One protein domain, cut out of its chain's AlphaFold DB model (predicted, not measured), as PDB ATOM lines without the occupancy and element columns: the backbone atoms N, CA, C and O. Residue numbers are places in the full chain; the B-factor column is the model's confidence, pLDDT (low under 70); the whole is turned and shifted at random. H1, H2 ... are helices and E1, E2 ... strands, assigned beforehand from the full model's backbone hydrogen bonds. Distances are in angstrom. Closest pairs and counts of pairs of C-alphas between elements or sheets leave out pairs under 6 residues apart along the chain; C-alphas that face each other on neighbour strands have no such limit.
ATOM      1  N   SER A  29     108.501 152.277 121.833       95.94
ATOM      2  CA  SER A  29     109.640 152.381 120.928       95.94
ATOM      3  C   SER A  29     109.265 152.623 119.474       95.94
ATOM      4  O   SER A  29     108.453 151.899 118.902       95.94
ATOM      5  N   GLU A  30     109.894 153.630 118.867       97.56
ATOM      6  CA  GLU A  30     109.606 154.073 117.502       97.56
ATOM      7  C   GLU A  30     110.863 154.613 116.799       97.56
ATOM      8  O   GLU A  30     111.761 155.164 117.435       97.56
ATOM      9  N   ASP A  31     110.917 154.463 115.476       98.38
ATOM     10  CA  ASP A  31     111.856 155.183 114.612       98.38
ATOM     11  C   ASP A  31     111.278 156.556 114.253       98.38
ATOM     12  O   ASP A  31     110.163 156.647 113.743       98.38
ATOM     13  N   ILE A  32     112.027 157.631 114.475       98.00
ATOM     14  CA  ILE A  32     111.602 159.010 114.223       98.00
ATOM     15  C   ILE A  32     112.228 159.524 112.926       98.00
ATOM     16  O   ILE A  32     113.388 159.252 112.627       98.00
ATOM     17  N   GLY A  33     111.435 160.271 112.154       97.25
ATOM     18  CA  GLY A  33     111.872 160.918 110.919       97.25
ATOM     19  C   GLY A  33     112.391 159.942 109.872       97.25
ATOM     20  O   GLY A  33     111.704 158.985 109.508       97.25
ATOM     21  N   ASP A  34     113.579 160.206 109.337       96.94
ATOM     22  CA  ASP A  34     114.143 159.408 108.247       96.94
ATOM     23  C   ASP A  34     114.618 158.012 108.684       96.94
ATOM     24  O   ASP A  34     114.696 157.122 107.833       96.94
ATOM     25  N   ALA A  35     114.800 157.769 109.988       97.38
ATOM     26  CA  ALA A  35     115.054 156.438 110.546       97.38
ATOM     27  C   ALA A  35     113.937 155.440 110.193       97.38
ATOM     28  O   ALA A  35     114.187 154.243 110.056       97.38
ATOM     29  N   LYS A  36     112.712 155.923 109.916       97.44
ATOM     30  CA  LYS A  36     111.597 155.088 109.430       97.44
ATOM     31  C   LYS A  36     111.917 154.349 108.122       97.44
ATOM     32  O   LYS A  36     111.302 153.316 107.858       97.44
ATOM     33  N   LYS A  37     112.860 154.853 107.312       97.31
ATOM     34  CA  LYS A  37     113.303 154.219 106.055       97.31
ATOM     35  C   LYS A  37     114.200 153.004 106.301       97.31
ATOM     36  O   LYS A  37     114.117 152.039 105.553       97.31
ATOM     37  N   ASN A  38     115.006 153.043 107.360       96.31
ATOM     38  CA  ASN A  38     115.946 151.993 107.745       96.31
ATOM     39  C   ASN A  38     115.695 151.613 109.204       96.31
ATOM     40  O   ASN A  38     116.464 151.993 110.078       96.31
ATOM     41  N   LYS A  39     114.589 150.919 109.479       95.88
ATOM     42  CA  LYS A  39     114.108 150.709 110.851       95.88
ATOM     43  C   LYS A  39     115.172 150.107 111.772       95.88
ATOM     44  O   LYS A  39     115.831 149.128 111.418       95.88
ATOM     45  N   GLY A  40     115.293 150.689 112.958       96.50
ATOM     46  CA  GLY A  40     116.078 150.154 114.055       96.50
ATOM     47  C   GLY A  40     115.356 149.033 114.804       96.50
ATOM     48  O   GLY A  40     114.327 148.508 114.373       96.50
ATOM     49  N   SER A  41     115.887 148.674 115.969       97.50
ATOM     50  CA  SER A  41     115.260 147.702 116.865       97.50
ATOM     51  C   SER A  41     115.473 148.064 118.330       97.50
ATOM     52  O   SER A  41     116.429 148.749 118.683       97.50
ATOM     53  N   THR A  42     114.569 147.578 119.177       97.50
ATOM     54  CA  THR A  42     114.685 147.636 120.636       97.50
ATOM     55  C   THR A  42     114.374 146.246 121.161       97.50
ATOM     56  O   THR A  42     113.287 145.731 120.911       97.50
ATOM     57  N   VAL A  43     115.336 145.622 121.833       96.75
ATOM     58  CA  VAL A  43     115.187 144.299 122.449       96.75
ATOM     59  C   VAL A  43     115.330 144.461 123.952       96.75
ATOM     60  O   VAL A  43     116.287 145.079 124.410       96.75
ATOM     61  N   ILE A  44     114.383 143.909 124.704       93.75
ATOM     62  CA  ILE A  44     114.334 144.039 126.158       93.75
ATOM     63  C   ILE A  44     114.568 142.662 126.764       93.75
ATOM     64  O   ILE A  44     113.858 141.707 126.451       93.75
ATOM     65  N   LYS A  45     115.582 142.560 127.621       93.81
ATOM     66  CA  LYS A  45     115.906 141.337 128.357       93.81
ATOM     67  C   LYS A  45     116.400 141.711 129.746       93.81
ATOM     68  O   LYS A  45     117.302 142.530 129.859       93.81
ATOM     69  N   ASP A  46     115.808 141.124 130.784       89.19
ATOM     70  CA  ASP A  46     116.216 141.333 132.182       89.19
ATOM     71  C   ASP A  46     116.347 142.832 132.541       89.19
ATOM     72  O   ASP A  46     117.348 143.270 133.100       89.19
ATOM     73  N   GLN A  47     115.348 143.638 132.145       86.56
ATOM     74  CA  GLN A  47     115.295 145.108 132.309       86.56
ATOM     75  C   GLN A  47     116.376 145.904 131.549       86.56
ATOM     76  O   GLN A  47     116.430 147.128 131.648       86.56
ATOM     77  N   THR A  48     117.200 145.242 130.738       93.25
ATOM     78  CA  THR A  48     118.185 145.881 129.861       93.25
ATOM     79  C   THR A  48     117.590 146.110 128.477       93.25
ATOM     80  O   THR A  48     117.038 145.192 127.868       93.25
ATOM     81  N   TYR A  49     117.727 147.337 127.974       95.81
ATOM     82  CA  TYR A  49     117.296 147.734 126.636       95.81
ATOM     83  C   TYR A  49     118.498 147.737 125.691       95.81
ATOM     84  O   TYR A  49     119.405 148.555 125.835       95.81
ATOM     85  N   THR A  50     118.478 146.865 124.688       97.25
ATOM     86  CA  THR A  50     119.427 146.899 123.571       97.25
ATOM     87  C   THR A  50     118.774 147.617 122.401       97.25
ATOM     88  O   THR A  50     117.840 147.092 121.788       97.25
ATOM     89  N   ILE A  51     119.255 148.823 122.099       97.75
ATOM     90  CA  ILE A  51     118.690 149.699 121.068       97.75
ATOM     91  C   ILE A  51     119.658 149.772 119.889       97.75
ATOM     92  O   ILE A  51     120.806 150.177 120.043       97.75
ATOM     93  N   LYS A  52     119.179 149.414 118.695       97.94
ATOM     94  CA  LYS A  52     119.883 149.645 117.433       97.94
ATOM     95  C   LYS A  52     119.237 150.819 116.714       97.94
ATOM     96  O   LYS A  52     118.077 150.734 116.317       97.94
ATOM     97  N   GLY A  53     119.994 151.903 116.568       96.38
ATOM     98  CA  GLY A  53     119.559 153.124 115.897       96.38
ATOM     99  C   GLY A  53     119.896 153.171 114.408       96.38
ATOM    100  O   GLY A  53     120.723 152.413 113.900       96.38
ATOM    101  N   SER A  54     119.243 154.101 113.724       96.06
ATOM    102  CA  SER A  54     119.524 154.552 112.361       96.06
ATOM    103  C   SER A  54     119.030 155.995 112.222       96.06
ATOM    104  O   SER A  54     118.433 156.520 113.158       96.06
ATOM    105  N   GLY A  55     119.229 156.611 111.060       95.69
ATOM    106  CA  GLY A  55     118.808 157.985 110.782       95.69
ATOM    107  C   GLY A  55     119.999 158.878 110.461       95.69
ATOM    108  O   GLY A  55     121.147 158.457 110.602       95.69
ATOM    109  N   SER A  56     119.722 160.074 109.946       93.94
ATOM    110  CA  SER A  56     120.779 160.992 109.506       93.94
ATOM    111  C   SER A  56     121.424 161.747 110.660       93.94
ATOM    112  O   SER A  56     122.648 161.777 110.741       93.94
ATOM    113  N   ASP A  57     120.623 162.380 111.520       93.44
ATOM    114  CA  ASP A  57     121.120 163.161 112.651       93.44
ATOM    115  C   ASP A  57     119.990 163.591 113.603       93.44
ATOM    116  O   ASP A  57     118.809 163.489 113.279       93.44
ATOM    117  N   ILE A  58     120.355 164.150 114.756       94.31
ATOM    118  CA  ILE A  58     119.447 164.786 115.735       94.31
ATOM    119  C   ILE A  58     119.833 166.250 116.018       94.31
ATOM    120  O   ILE A  58     119.453 166.822 117.037       94.31
ATOM    121  N   TRP A  59     120.623 166.845 115.119       91.50
ATOM    122  CA  TRP A  59     121.164 168.203 115.225       91.50
ATOM    123  C   TRP A  59     120.427 169.228 114.353       91.50
ATOM    124  O   TRP A  59     120.148 170.344 114.772       91.50
ATOM    125  N   ASN A  60     120.102 168.869 113.113       86.62
ATOM    126  CA  ASN A  60     119.485 169.795 112.163       86.62
ATOM    127  C   ASN A  60     117.994 170.021 112.465       86.62
ATOM    128  O   ASN A  60     117.469 169.576 113.474       86.62
ATOM    129  N   LYS A  61     117.261 170.694 111.573       90.50
ATOM    130  CA  LYS A  61     115.823 170.983 111.762       90.50
ATOM    131  C   LYS A  61     114.912 169.750 111.747       90.50
ATOM    132  O   LYS A  61     113.739 169.863 112.098       90.50
ATOM    133  N   ALA A  62     115.421 168.598 111.321       91.56
ATOM    134  CA  ALA A  62     114.713 167.327 111.327       91.56
ATOM    135  C   ALA A  62     115.567 166.272 112.032       91.56
ATOM    136  O   ALA A  62     116.784 166.254 111.860       91.56
ATOM    137  N   ASP A  63     114.904 165.405 112.797       96.25
ATOM    138  CA  ASP A  63     115.553 164.345 113.566       96.25
ATOM    139  C   ASP A  63     115.358 162.984 112.901       96.25
ATOM    140  O   ASP A  63     114.262 162.682 112.423       96.25
ATOM    141  N   GLY A  64     116.391 162.154 112.967       97.12
ATOM    142  CA  GLY A  64     116.426 160.778 112.506       97.12
ATOM    143  C   GLY A  64     117.063 159.870 113.546       97.12
ATOM    144  O   GLY A  64     118.283 159.879 113.670       97.12
ATOM    145  N   PHE A  65     116.265 159.114 114.305       97.62
ATOM    146  CA  PHE A  65     116.786 158.185 115.320       97.62
ATOM    147  C   PHE A  65     115.768 157.139 115.782       97.62
ATOM    148  O   PHE A  65     114.565 157.283 115.562       97.62
ATOM    149  N   ARG A  66     116.244 156.107 116.489       98.12
ATOM    150  CA  ARG A  66     115.410 155.154 117.239       98.12
ATOM    151  C   ARG A  66     115.214 155.655 118.669       98.12
ATOM    152  O   ARG A  66     116.197 155.886 119.364       98.12
ATOM    153  N   PHE A  67     113.970 155.774 119.126       97.75
ATOM    154  CA  PHE A  67     113.651 156.260 120.468       97.75
ATOM    155  C   PHE A  67     112.941 155.183 121.288       97.75
ATOM    156  O   PHE A  67     111.976 154.582 120.816       97.75
ATOM    157  N   ALA A  68     113.419 154.933 122.508       97.12
ATOM    158  CA  ALA A  68     112.696 154.198 123.542       97.12
ATOM    159  C   ALA A  68     112.283 155.210 124.617       97.12
ATOM    160  O   ALA A  68     113.143 155.894 125.166       97.12
ATOM    161  N   TYR A  69     110.983 155.372 124.858       95.94
ATOM    162  CA  TYR A  69     110.465 156.505 125.617       95.94
ATOM    163  C   TYR A  69     109.210 156.192 126.425       95.94
ATOM    164  O   TYR A  69     108.447 155.275 126.136       95.94
ATOM    165  N   THR A  70     108.961 157.039 127.416       94.69
ATOM    166  CA  THR A  70     107.670 157.157 128.089       94.69
ATOM    167  C   THR A  70     107.214 158.612 128.037       94.69
ATOM    168  O   THR A  70     108.015 159.517 127.792       94.69
ATOM    169  N   LYS A  71     105.915 158.846 128.214       94.06
ATOM    170  CA  LYS A  71     105.354 160.199 128.272       94.06
ATOM    171  C   LYS A  71     105.323 160.653 129.725       94.06
ATOM    172  O   LYS A  71     104.775 159.956 130.574       94.06
ATOM    173  N   VAL A  72     105.872 161.833 129.979       93.12
ATOM    174  CA  VAL A  72     105.879 162.488 131.291       93.12
ATOM    175  C   VAL A  72     105.306 163.899 131.163       93.12
ATOM    176  O   VAL A  72     105.265 164.461 130.068       93.12
ATOM    177  N   SER A  73     104.838 164.463 132.273       92.12
ATOM    178  CA  SER A  73     104.311 165.828 132.351       92.12
ATOM    179  C   SER A  73     104.723 166.470 133.668       92.12
ATOM    180  O   SER A  73     104.704 165.790 134.691       92.12
ATOM    181  N   GLY A  74     105.001 167.774 133.651       93.12
ATOM    182  CA  GLY A  74     105.560 168.473 134.808       93.12
ATOM    183  C   GLY A  74     107.042 168.156 134.999       93.12
ATOM    184  O   GLY A  74     107.706 167.705 134.065       93.12
ATOM    185  N   ASP A  75     107.539 168.407 136.204       93.31
ATOM    186  CA  ASP A  75     108.925 168.124 136.568       93.31
ATOM    187  C   ASP A  75     109.151 166.613 136.673       93.31
ATOM    188  O   ASP A  75     108.292 165.867 137.152       93.31
ATOM    189  N   PHE A  76     110.310 166.149 136.216       91.69
ATOM    190  CA  PHE A  76     110.658 164.734 136.227       91.69
ATOM    191  C   PHE A  76     112.158 164.535 136.424       91.69
ATOM    192  O   PHE A  76     112.971 165.395 136.091       91.69
ATOM    193  N   GLU A  77     112.512 163.349 136.908       92.31
ATOM    194  CA  GLU A  77     113.878 162.844 136.950       92.31
ATOM    195  C   GLU A  77     113.940 161.544 136.144       92.31
ATOM    196  O   GLU A  77     113.028 160.716 136.202       92.31
ATOM    197  N   ALA A  78     115.009 161.372 135.370       89.50
ATOM    198  CA  ALA A  78     115.278 160.148 134.633       89.50
ATOM    199  C   ALA A  78     116.735 159.746 134.850       89.50
ATOM    200  O   ALA A  78     117.648 160.520 134.567       89.50
ATOM    201  N   VAL A  79     116.941 158.519 135.323       90.12
ATOM    202  CA  VAL A  79     118.270 157.948 135.551       90.12
ATOM    203  C   VAL A  79     118.432 156.745 134.634       90.12
ATOM    204  O   VAL A  79     117.614 155.826 134.652       90.12
ATOM    205  N   VAL A  80     119.485 156.758 133.819       90.38
ATOM    206  CA  VAL A  80     119.795 155.690 132.863       90.38
ATOM    207  C   VAL A  80     121.226 155.229 133.092       90.38
ATOM    208  O   VAL A  80     122.150 156.037 133.106       90.38
ATOM    209  N   HIS A  81     121.415 153.919 133.241       93.62
ATOM    210  CA  HIS A  81     122.741 153.308 133.265       93.62
ATOM    211  C   HIS A  81     123.083 152.773 131.871       93.62
ATOM    212  O   HIS A  81     122.523 151.771 131.423       93.62
ATOM    213  N   GLN A  82     123.999 153.448 131.176       93.38
ATOM    214  CA  GLN A  82     124.496 153.003 129.876       93.38
ATOM    215  C   GLN A  82     125.580 151.935 130.069       93.38
ATOM    216  O   GLN A  82     126.716 152.254 130.403       93.38
ATOM    217  N   VAL A  83     125.224 150.670 129.842       95.88
ATOM    218  CA  VAL A  83     126.135 149.522 130.015       95.88
ATOM    219  C   VAL A  83     127.250 149.517 128.966       95.88
ATOM    220  O   VAL A  83     128.409 149.254 129.275       95.88
ATOM    221  N   SER A  84     126.898 149.794 127.713       95.06
ATOM    222  CA  SER A  84     127.829 149.894 126.592       95.06
ATOM    223  C   SER A  84     127.206 150.714 125.467       95.06
ATOM    224  O   SER A  84     125.995 150.942 125.439       95.06
ATOM    225  N   ILE A  85     128.043 151.174 124.541       95.19
ATOM    226  CA  ILE A  85     127.608 151.856 123.327       95.19
ATOM    227  C   ILE A  85     128.593 151.548 122.199       95.19
ATOM    228  O   ILE A  85     129.799 151.487 122.432       95.19
ATOM    229  N   ASP A  86     128.070 151.328 120.996       96.56
ATOM    230  CA  ASP A  86     128.852 151.185 119.767       96.56
ATOM    231  C   ASP A  86     128.502 152.348 118.833       96.56
ATOM    232  O   ASP A  86     127.327 152.588 118.542       96.56
ATOM    233  N   LEU A  87     129.518 153.098 118.411       95.38
ATOM    234  CA  LEU A  87     129.389 154.351 117.664       95.38
ATOM    235  C   LEU A  87     130.259 154.270 116.403       95.38
ATOM    236  O   LEU A  87     131.343 154.846 116.359       95.38
ATOM    237  N   PRO A  88     129.804 153.558 115.353       93.81
ATOM    238  CA  PRO A  88     130.624 153.241 114.179       93.81
ATOM    239  C   PRO A  88     130.954 154.453 113.289       93.81
ATOM    240  O   PRO A  88     131.666 154.319 112.296       93.81
ATOM    241  N   ASN A  89     130.414 155.630 113.603       95.12
ATOM    242  CA  ASN A  89     130.671 156.886 112.912       95.12
ATOM    243  C   ASN A  89     131.000 157.967 113.948       95.12
ATOM    244  O   ASN A  89     130.384 157.993 115.010       95.12
ATOM    245  N   GLU A  90     131.905 158.890 113.613       95.19
ATOM    246  CA  GLU A  90     132.320 159.996 114.492       95.19
ATOM    247  C   GLU A  90     131.134 160.821 115.029       95.19
ATOM    248  O   GLU A  90     131.156 161.287 116.167       95.19
ATOM    249  N   TRP A  91     130.061 160.932 114.240       94.25
ATOM    250  CA  TRP A  91     128.828 161.643 114.574       94.25
ATOM    251  C   TRP A  91     127.640 160.726 114.866       94.25
ATOM    252  O   TRP A  91     126.518 161.230 114.986       94.25
ATOM    253  N   ALA A  92     127.858 159.413 115.009       95.38
ATOM    254  CA  ALA A  92     126.870 158.535 115.627       95.38
ATOM    255  C   ALA A  92     126.619 159.017 117.058       95.38
ATOM    256  O   ALA A  92     127.556 159.436 117.732       95.38
ATOM    257  N   LYS A  93     125.362 158.978 117.507       95.31
ATOM    258  CA  LYS A  93     124.926 159.546 118.789       95.31
ATOM    259  C   LYS A  93     124.058 158.553 119.545       95.31
ATOM    260  O   LYS A  93     123.229 157.869 118.947       95.31
ATOM    261  N   GLY A  94     124.195 158.535 120.864       95.38
ATOM    262  CA  GLY A  94     123.285 157.824 121.759       95.38
ATOM    263  C   GLY A  94     123.356 158.378 123.174       95.38
ATOM    264  O   GLY A  94     124.374 158.936 123.577       95.38
ATOM    265  N   GLY A  95     122.254 158.271 123.912       95.19
ATOM    266  CA  GLY A  95     122.152 158.796 125.269       95.19
ATOM    267  C   GLY A  95     120.715 159.108 125.665       95.19
ATOM    268  O   GLY A  95     119.766 158.539 125.120       95.19
ATOM    269  N   VAL A  96     120.563 160.021 126.621       96.12
ATOM    270  CA  VAL A  96     119.261 160.438 127.147       96.12
ATOM    271  C   VAL A  96     118.746 161.626 126.344       96.12
ATOM    272  O   VAL A  96     119.466 162.590 126.089       96.12
ATOM    273  N   HIS A  97     117.474 161.560 125.956       96.69
ATOM    274  CA  HIS A  97     116.827 162.574 125.134       96.69
ATOM    275  C   HIS A  97     115.444 162.896 125.707       96.69
ATOM    276  O   HIS A  97     114.551 162.049 125.717       96.69
ATOM    277  N   ALA A  98     115.253 164.136 126.151       97.25
ATOM    278  CA  ALA A  98     113.961 164.678 126.548       97.25
ATOM    279  C   ALA A  98     113.405 165.540 125.410       97.25
ATOM    280  O   ALA A  98     114.098 166.399 124.871       97.25
ATOM    281  N   ARG A  99     112.152 165.307 125.007       97.44
ATOM    282  CA  ARG A  99     111.544 165.985 123.854       97.44
ATOM    283  C   ARG A  99     110.044 166.161 124.017       97.44
ATOM    284  O   ARG A  99     109.374 165.294 124.566       97.44
ATOM    285  N   GLN A 100     109.516 167.267 123.492       97.06
ATOM    286  CA  GLN A 100     108.098 167.624 123.646       97.06
ATOM    287  C   GLN A 100     107.130 166.710 122.874       97.06
ATOM    288  O   GLN A 100     105.960 166.605 123.231       97.06
ATOM    289  N   SER A 101     107.578 166.067 121.793       96.69
ATOM    290  CA  SER A 101     106.763 165.141 120.991       96.69
ATOM    291  C   SER A 101     107.647 164.223 120.158       96.69
ATOM    292  O   SER A 101     108.834 164.496 120.042       96.69
ATOM    293  N   ILE A 102     107.092 163.188 119.523       96.44
ATOM    294  CA  ILE A 102     107.806 162.274 118.603       96.44
ATOM    295  C   ILE A 102     107.943 162.804 117.163       96.44
ATOM    296  O   ILE A 102     108.479 162.120 116.295       96.44
ATOM    297  N   GLU A 103     107.486 164.027 116.893       96.44
ATOM    298  CA  GLU A 103     107.564 164.627 115.557       96.44
ATOM    299  C   GLU A 103     108.999 165.034 115.199       96.44
ATOM    300  O   GLU A 103     109.698 165.583 116.055       96.44
ATOM    301  N   PRO A 104     109.461 164.863 113.950       95.94
ATOM    302  CA  PRO A 104     110.768 165.368 113.542       95.94
ATOM    303  C   PRO A 104     110.913 166.866 113.846       95.94
ATOM    304  O   PRO A 104     109.988 167.651 113.612       95.94
ATOM    305  N   GLY A 105     112.069 167.261 114.376       96.50
ATOM    306  CA  GLY A 105     112.364 168.657 114.669       96.50
ATOM    307  C   GLY A 105     111.762 169.164 115.980       96.50
ATOM    308  O   GLY A 105     111.737 170.373 116.182       96.50
ATOM    309  N   ALA A 106     111.232 168.305 116.857       97.94
ATOM    310  CA  ALA A 106     110.637 168.730 118.129       97.94
ATOM    311  C   ALA A 106     111.633 169.511 119.005       97.94
ATOM    312  O   ALA A 106     112.838 169.260 118.955       97.94
ATOM    313  N   ALA A 107     111.124 170.428 119.833       97.50
ATOM    314  CA  ALA A 107     111.934 171.022 120.891       97.50
ATOM    315  C   ALA A 107     112.432 169.915 121.836       97.50
ATOM    316  O   ALA A 107     111.662 169.014 122.203       97.50
ATOM    317  N   ASN A 108     113.717 169.966 122.175       97.19
ATOM    318  CA  ASN A 108     114.404 168.900 122.887       97.19
ATOM    319  C   ASN A 108     115.558 169.409 123.757       97.19
ATOM    320  O   ASN A 108     116.033 170.532 123.601       97.19
ATOM    321  N   ALA A 109     116.001 168.540 124.657       96.38
ATOM    322  CA  ALA A 109     117.258 168.627 125.381       96.38
ATOM    323  C   ALA A 109     117.840 167.214 125.479       96.38
ATOM    324  O   ALA A 109     117.104 166.250 125.709       96.38
ATOM    325  N   GLN A 110     119.146 167.073 125.288       95.12
ATOM    326  CA  GLN A 110     119.786 165.765 125.260       95.12
ATOM    327  C   GLN A 110     121.189 165.789 125.858       95.12
ATOM    328  O   GLN A 110     121.928 166.765 125.733       95.12
ATOM    329  N   THR A 111     121.530 164.675 126.495       94.44
ATOM    330  CA  THR A 111     122.856 164.338 127.019       94.44
ATOM    331  C   THR A 111     123.307 163.092 126.276       94.44
ATOM    332  O   THR A 111     122.741 162.012 126.464       94.44
ATOM    333  N   ILE A 112     124.276 163.250 125.381       94.25
ATOM    334  CA  ILE A 112     124.646 162.218 124.411       94.25
ATOM    335  C   ILE A 112     126.152 161.991 124.372       94.25
ATOM    336  O   ILE A 112     126.944 162.896 124.624       94.25
ATOM    337  N   VAL A 113     126.528 160.770 124.012       94.44
ATOM    338  CA  VAL A 113     127.886 160.378 123.634       94.44
ATOM    339  C   VAL A 113     127.947 160.306 122.111       94.44
ATOM    340  O   VAL A 113     126.960 159.932 121.467       94.44
ATOM    341  N   THR A 114     129.094 160.658 121.539       94.81
ATOM    342  CA  THR A 114     129.366 160.582 120.102       94.81
ATOM    343  C   THR A 114     130.560 159.677 119.806       94.81
ATOM    344  O   THR A 114     131.353 159.363 120.693       94.81
ATOM    345  N   GLY A 115     130.722 159.265 118.547       93.94
ATOM    346  CA  GLY A 115     131.908 158.524 118.101       93.94
ATOM    347  C   GLY A 115     133.204 159.353 118.049       93.94
ATOM    348  O   GLY A 115     134.175 158.897 117.453       93.94
ATOM    349  N   GLY A 116     133.221 160.566 118.612       90.69
ATOM    350  CA  GLY A 116     134.368 161.482 118.648       90.69
ATOM    351  C   GLY A 116     133.993 162.935 118.344       90.69
ATOM    352  O   GLY A 116     134.609 163.859 118.878       90.69
ATOM    353  N   GLY A 117     132.939 163.158 117.554       86.44
ATOM    354  CA  GLY A 117     132.491 164.495 117.171       86.44
ATOM    355  C   GLY A 117     132.029 165.333 118.369       86.44
ATOM    356  O   GLY A 117     131.454 164.810 119.321       86.44
ATOM    357  N   GLY A 118     132.300 166.638 118.366       78.88
ATOM    358  CA  GLY A 118     131.934 167.509 119.491       78.88
ATOM    359  C   GLY A 118     132.641 167.149 120.807       78.88
ATOM    360  O   GLY A 118     132.126 167.448 121.876       78.88
ATOM    361  N   GLY A 119     133.795 166.471 120.747       84.31
ATOM    362  CA  GLY A 119     134.575 166.084 121.929       84.31
ATOM    363  C   GLY A 119     134.160 164.756 122.571       84.31
ATOM    364  O   GLY A 119     134.603 164.454 123.674       84.31
ATOM    365  N   GLY A 120     133.325 163.954 121.901       90.38
ATOM    366  CA  GLY A 120     132.908 162.626 122.372       90.38
ATOM    367  C   GLY A 120     131.668 162.627 123.270       90.38
ATOM    368  O   GLY A 120     131.030 161.589 123.432       90.38
ATOM    369  N   CYS A 121     131.274 163.773 123.822       90.44
ATOM    370  CA  CYS A 121     130.037 163.926 124.581       90.44
ATOM    371  C   CYS A 121     129.487 165.345 124.457       90.44
ATOM    372  O   CYS A 121     130.253 166.303 124.422       90.44
ATOM    373  N   GLN A 122     128.163 165.482 124.420       90.75
ATOM    374  CA  GLN A 122     127.498 166.769 124.230       90.75
ATOM    375  C   GLN A 122     126.280 166.897 125.147       90.75
ATOM    376  O   GLN A 122     125.506 165.950 125.334       90.75
ATOM    377  N   ILE A 123     126.089 168.110 125.664       92.81
ATOM    378  CA  ILE A 123     124.809 168.587 126.185       92.81
ATOM    379  C   ILE A 123     124.278 169.576 125.158       92.81
ATOM    380  O   ILE A 123     124.879 170.629 124.943       92.81
ATOM    381  N   SER A 124     123.172 169.237 124.507       93.44
ATOM    382  CA  SER A 124     122.617 170.048 123.423       93.44
ATOM    383  C   SER A 124     121.105 170.190 123.543       93.44
ATOM    384  O   SER A 124     120.439 169.404 124.221       93.44
ATOM    385  N   TRP A 125     120.543 171.197 122.878       95.88
ATOM    386  CA  TRP A 125     119.110 171.468 122.929       95.88
ATOM    387  C   TRP A 125     118.596 172.131 121.656       95.88
ATOM    388  O   TRP A 125     119.313 172.852 120.962       95.88
ATOM    389  N   ARG A 126     117.297 171.955 121.415       96.50
ATOM    390  CA  ARG A 126     116.505 172.716 120.455       96.50
ATOM    391  C   ARG A 126     115.380 173.416 121.201       96.50
ATOM    392  O   ARG A 126     114.462 172.766 121.694       96.50
ATOM    393  N   ALA A 127     115.428 174.747 121.263       95.50
ATOM    394  CA  ALA A 127     114.484 175.527 122.069       95.50
ATOM    395  C   ALA A 127     113.043 175.501 121.528       95.50
ATOM    396  O   ALA A 127     112.086 175.525 122.298       95.50
ATOM    397  N   ILE A 128     112.879 175.449 120.203       95.19
ATOM    398  CA  ILE A 128     111.574 175.483 119.532       95.19
ATOM    399  C   ILE A 128     111.518 174.467 118.394       95.19
ATOM    400  O   ILE A 128     112.539 174.129 117.797       95.19
ATOM    401  N   LYS A 129     110.314 173.998 118.049       96.19
ATOM    402  CA  LYS A 129     110.142 173.058 116.937       96.19
ATOM    403  C   LYS A 129     110.696 173.643 115.629       96.19
ATOM    404  O   LYS A 129     110.318 174.744 115.242       96.19
ATOM    405  N   GLY A 130     111.560 172.892 114.947       94.94
ATOM    406  CA  GLY A 130     112.200 173.285 113.686       94.94
ATOM    407  C   GLY A 130     113.246 174.400 113.807       94.94
ATOM    408  O   GLY A 130     113.720 174.887 112.780       94.94
ATOM    409  N   GLY A 131     113.585 174.817 115.032       92.94
ATOM    410  CA  GLY A 131     114.685 175.739 115.302       92.94
ATOM    411  C   GLY A 131     116.053 175.073 115.168       92.94
ATOM    412  O   GLY A 131     116.158 173.856 114.988       92.94
ATOM    413  N   ASP A 132     117.094 175.890 115.275       91.56
ATOM    414  CA  ASP A 132     118.476 175.416 115.279       91.56
ATOM    415  C   ASP A 132     118.807 174.729 116.615       91.56
ATOM    416  O   ASP A 132     118.210 175.039 117.654       91.56
ATOM    417  N   CYS A 133     119.747 173.782 116.583       91.69
ATOM    418  CA  CYS A 133     120.308 173.199 117.797       91.69
ATOM    419  C   CYS A 133     121.458 174.060 118.321       91.69
ATOM    420  O   CYS A 133     122.306 174.521 117.557       91.69
ATOM    421  N   GLY A 134     121.471 174.258 119.636       91.06
ATOM    422  CA  GLY A 134     122.614 174.773 120.374       91.06
ATOM    423  C   GLY A 134     123.256 173.661 121.192       91.06
ATOM    424  O   GLY A 134     122.628 172.643 121.486       91.06
ATOM    425  N   GLU A 135     124.503 173.872 121.587       89.12
ATOM    426  CA  GLU A 135     125.216 172.999 122.512       89.12
ATOM    427  C   GLU A 135     125.989 173.807 123.546       89.12
ATOM    428  O   GLU A 135     126.269 174.995 123.364       89.12
ATOM    429  N   PHE A 136     126.284 173.160 124.668       82.94
ATOM    430  CA  PHE A 136     127.145 173.721 125.692       82.94
ATOM    431  C   PHE A 136     128.601 173.544 125.246       82.94
ATOM    432  O   PHE A 136     129.092 172.420 125.192       82.94
TER     433      PHE A 136
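AT A GLANCE: This is residues 29 to 136 of the 143 residues of an uncharacterized protein of Candidatus Poribacteria bacterium (UniProt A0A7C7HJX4). A twisted sheet of four strands, E5 to E8, forms one part of the domain, and two small strand pairs, E1 with E4 and the hairpin E2 and E3, form the other, with E4 near the sheet's edge strand E5. Long loops, residues 53 to 64 and 70 to 92, join E3 to E4 and E4 to E5. The 108 printed residues run E1, H1, E2 to E8: one named helix and eight named strands, mostly strand, with under half of the residues in named elements. The sheet, order E5 E6 E7 E8, is an antiparallel meander, each strand the neighbour of the one before. The whole is compact, radius of gyration of the C-alphas 13.3 A, spanning 37 by 34 by 28 A.

HOW THE PARTS SIT: E1, residues 29 to 32, is antiparallel to E4, residues 65 to 69; N 32 and O 65 are within hydrogen-bond range at 2.8 A. H1, residues 33 to 37, has 0 of 1 O i to N i+4 pairs within range, but 2 of 2 O i to N i+3 pairs; its closest C-alpha pair with E4 is Ala 35 and Phe 65, 5.4 A. In the hairpin E2, residues 41 to 45, and E3, residues 48 to 52, N 43 and O 50 are 2.9 A apart. E5, residues 93 to 99, and E6, residues 108 to 114, pair through N 98 and O 109, 2.8 A. E7, residues 121 to 126, is the antiparallel neighbour of E6, with N 110 and O 124 within hydrogen-bond range at 2.9 A, and of E8, residues 133 to 135, with N 125 and O 134 within hydrogen-bond range at 2.9 A. H1 is not on this sheet.

IN THESE COORDINATES: E1 begins at C-alpha 29, (109.640, 152.381, 120.928). E5 is 15.7 A long, E6 17.3 A and E7 16.7 A. E8 ends at C-alpha 135, (125.216, 172.999, 122.512).

THE WHOLE: The C-alphas farthest apart, Asp 46 and Gly 131, are 38.4 A apart. The printed part has no cut, and no printed residue is under 70 in pLDDT.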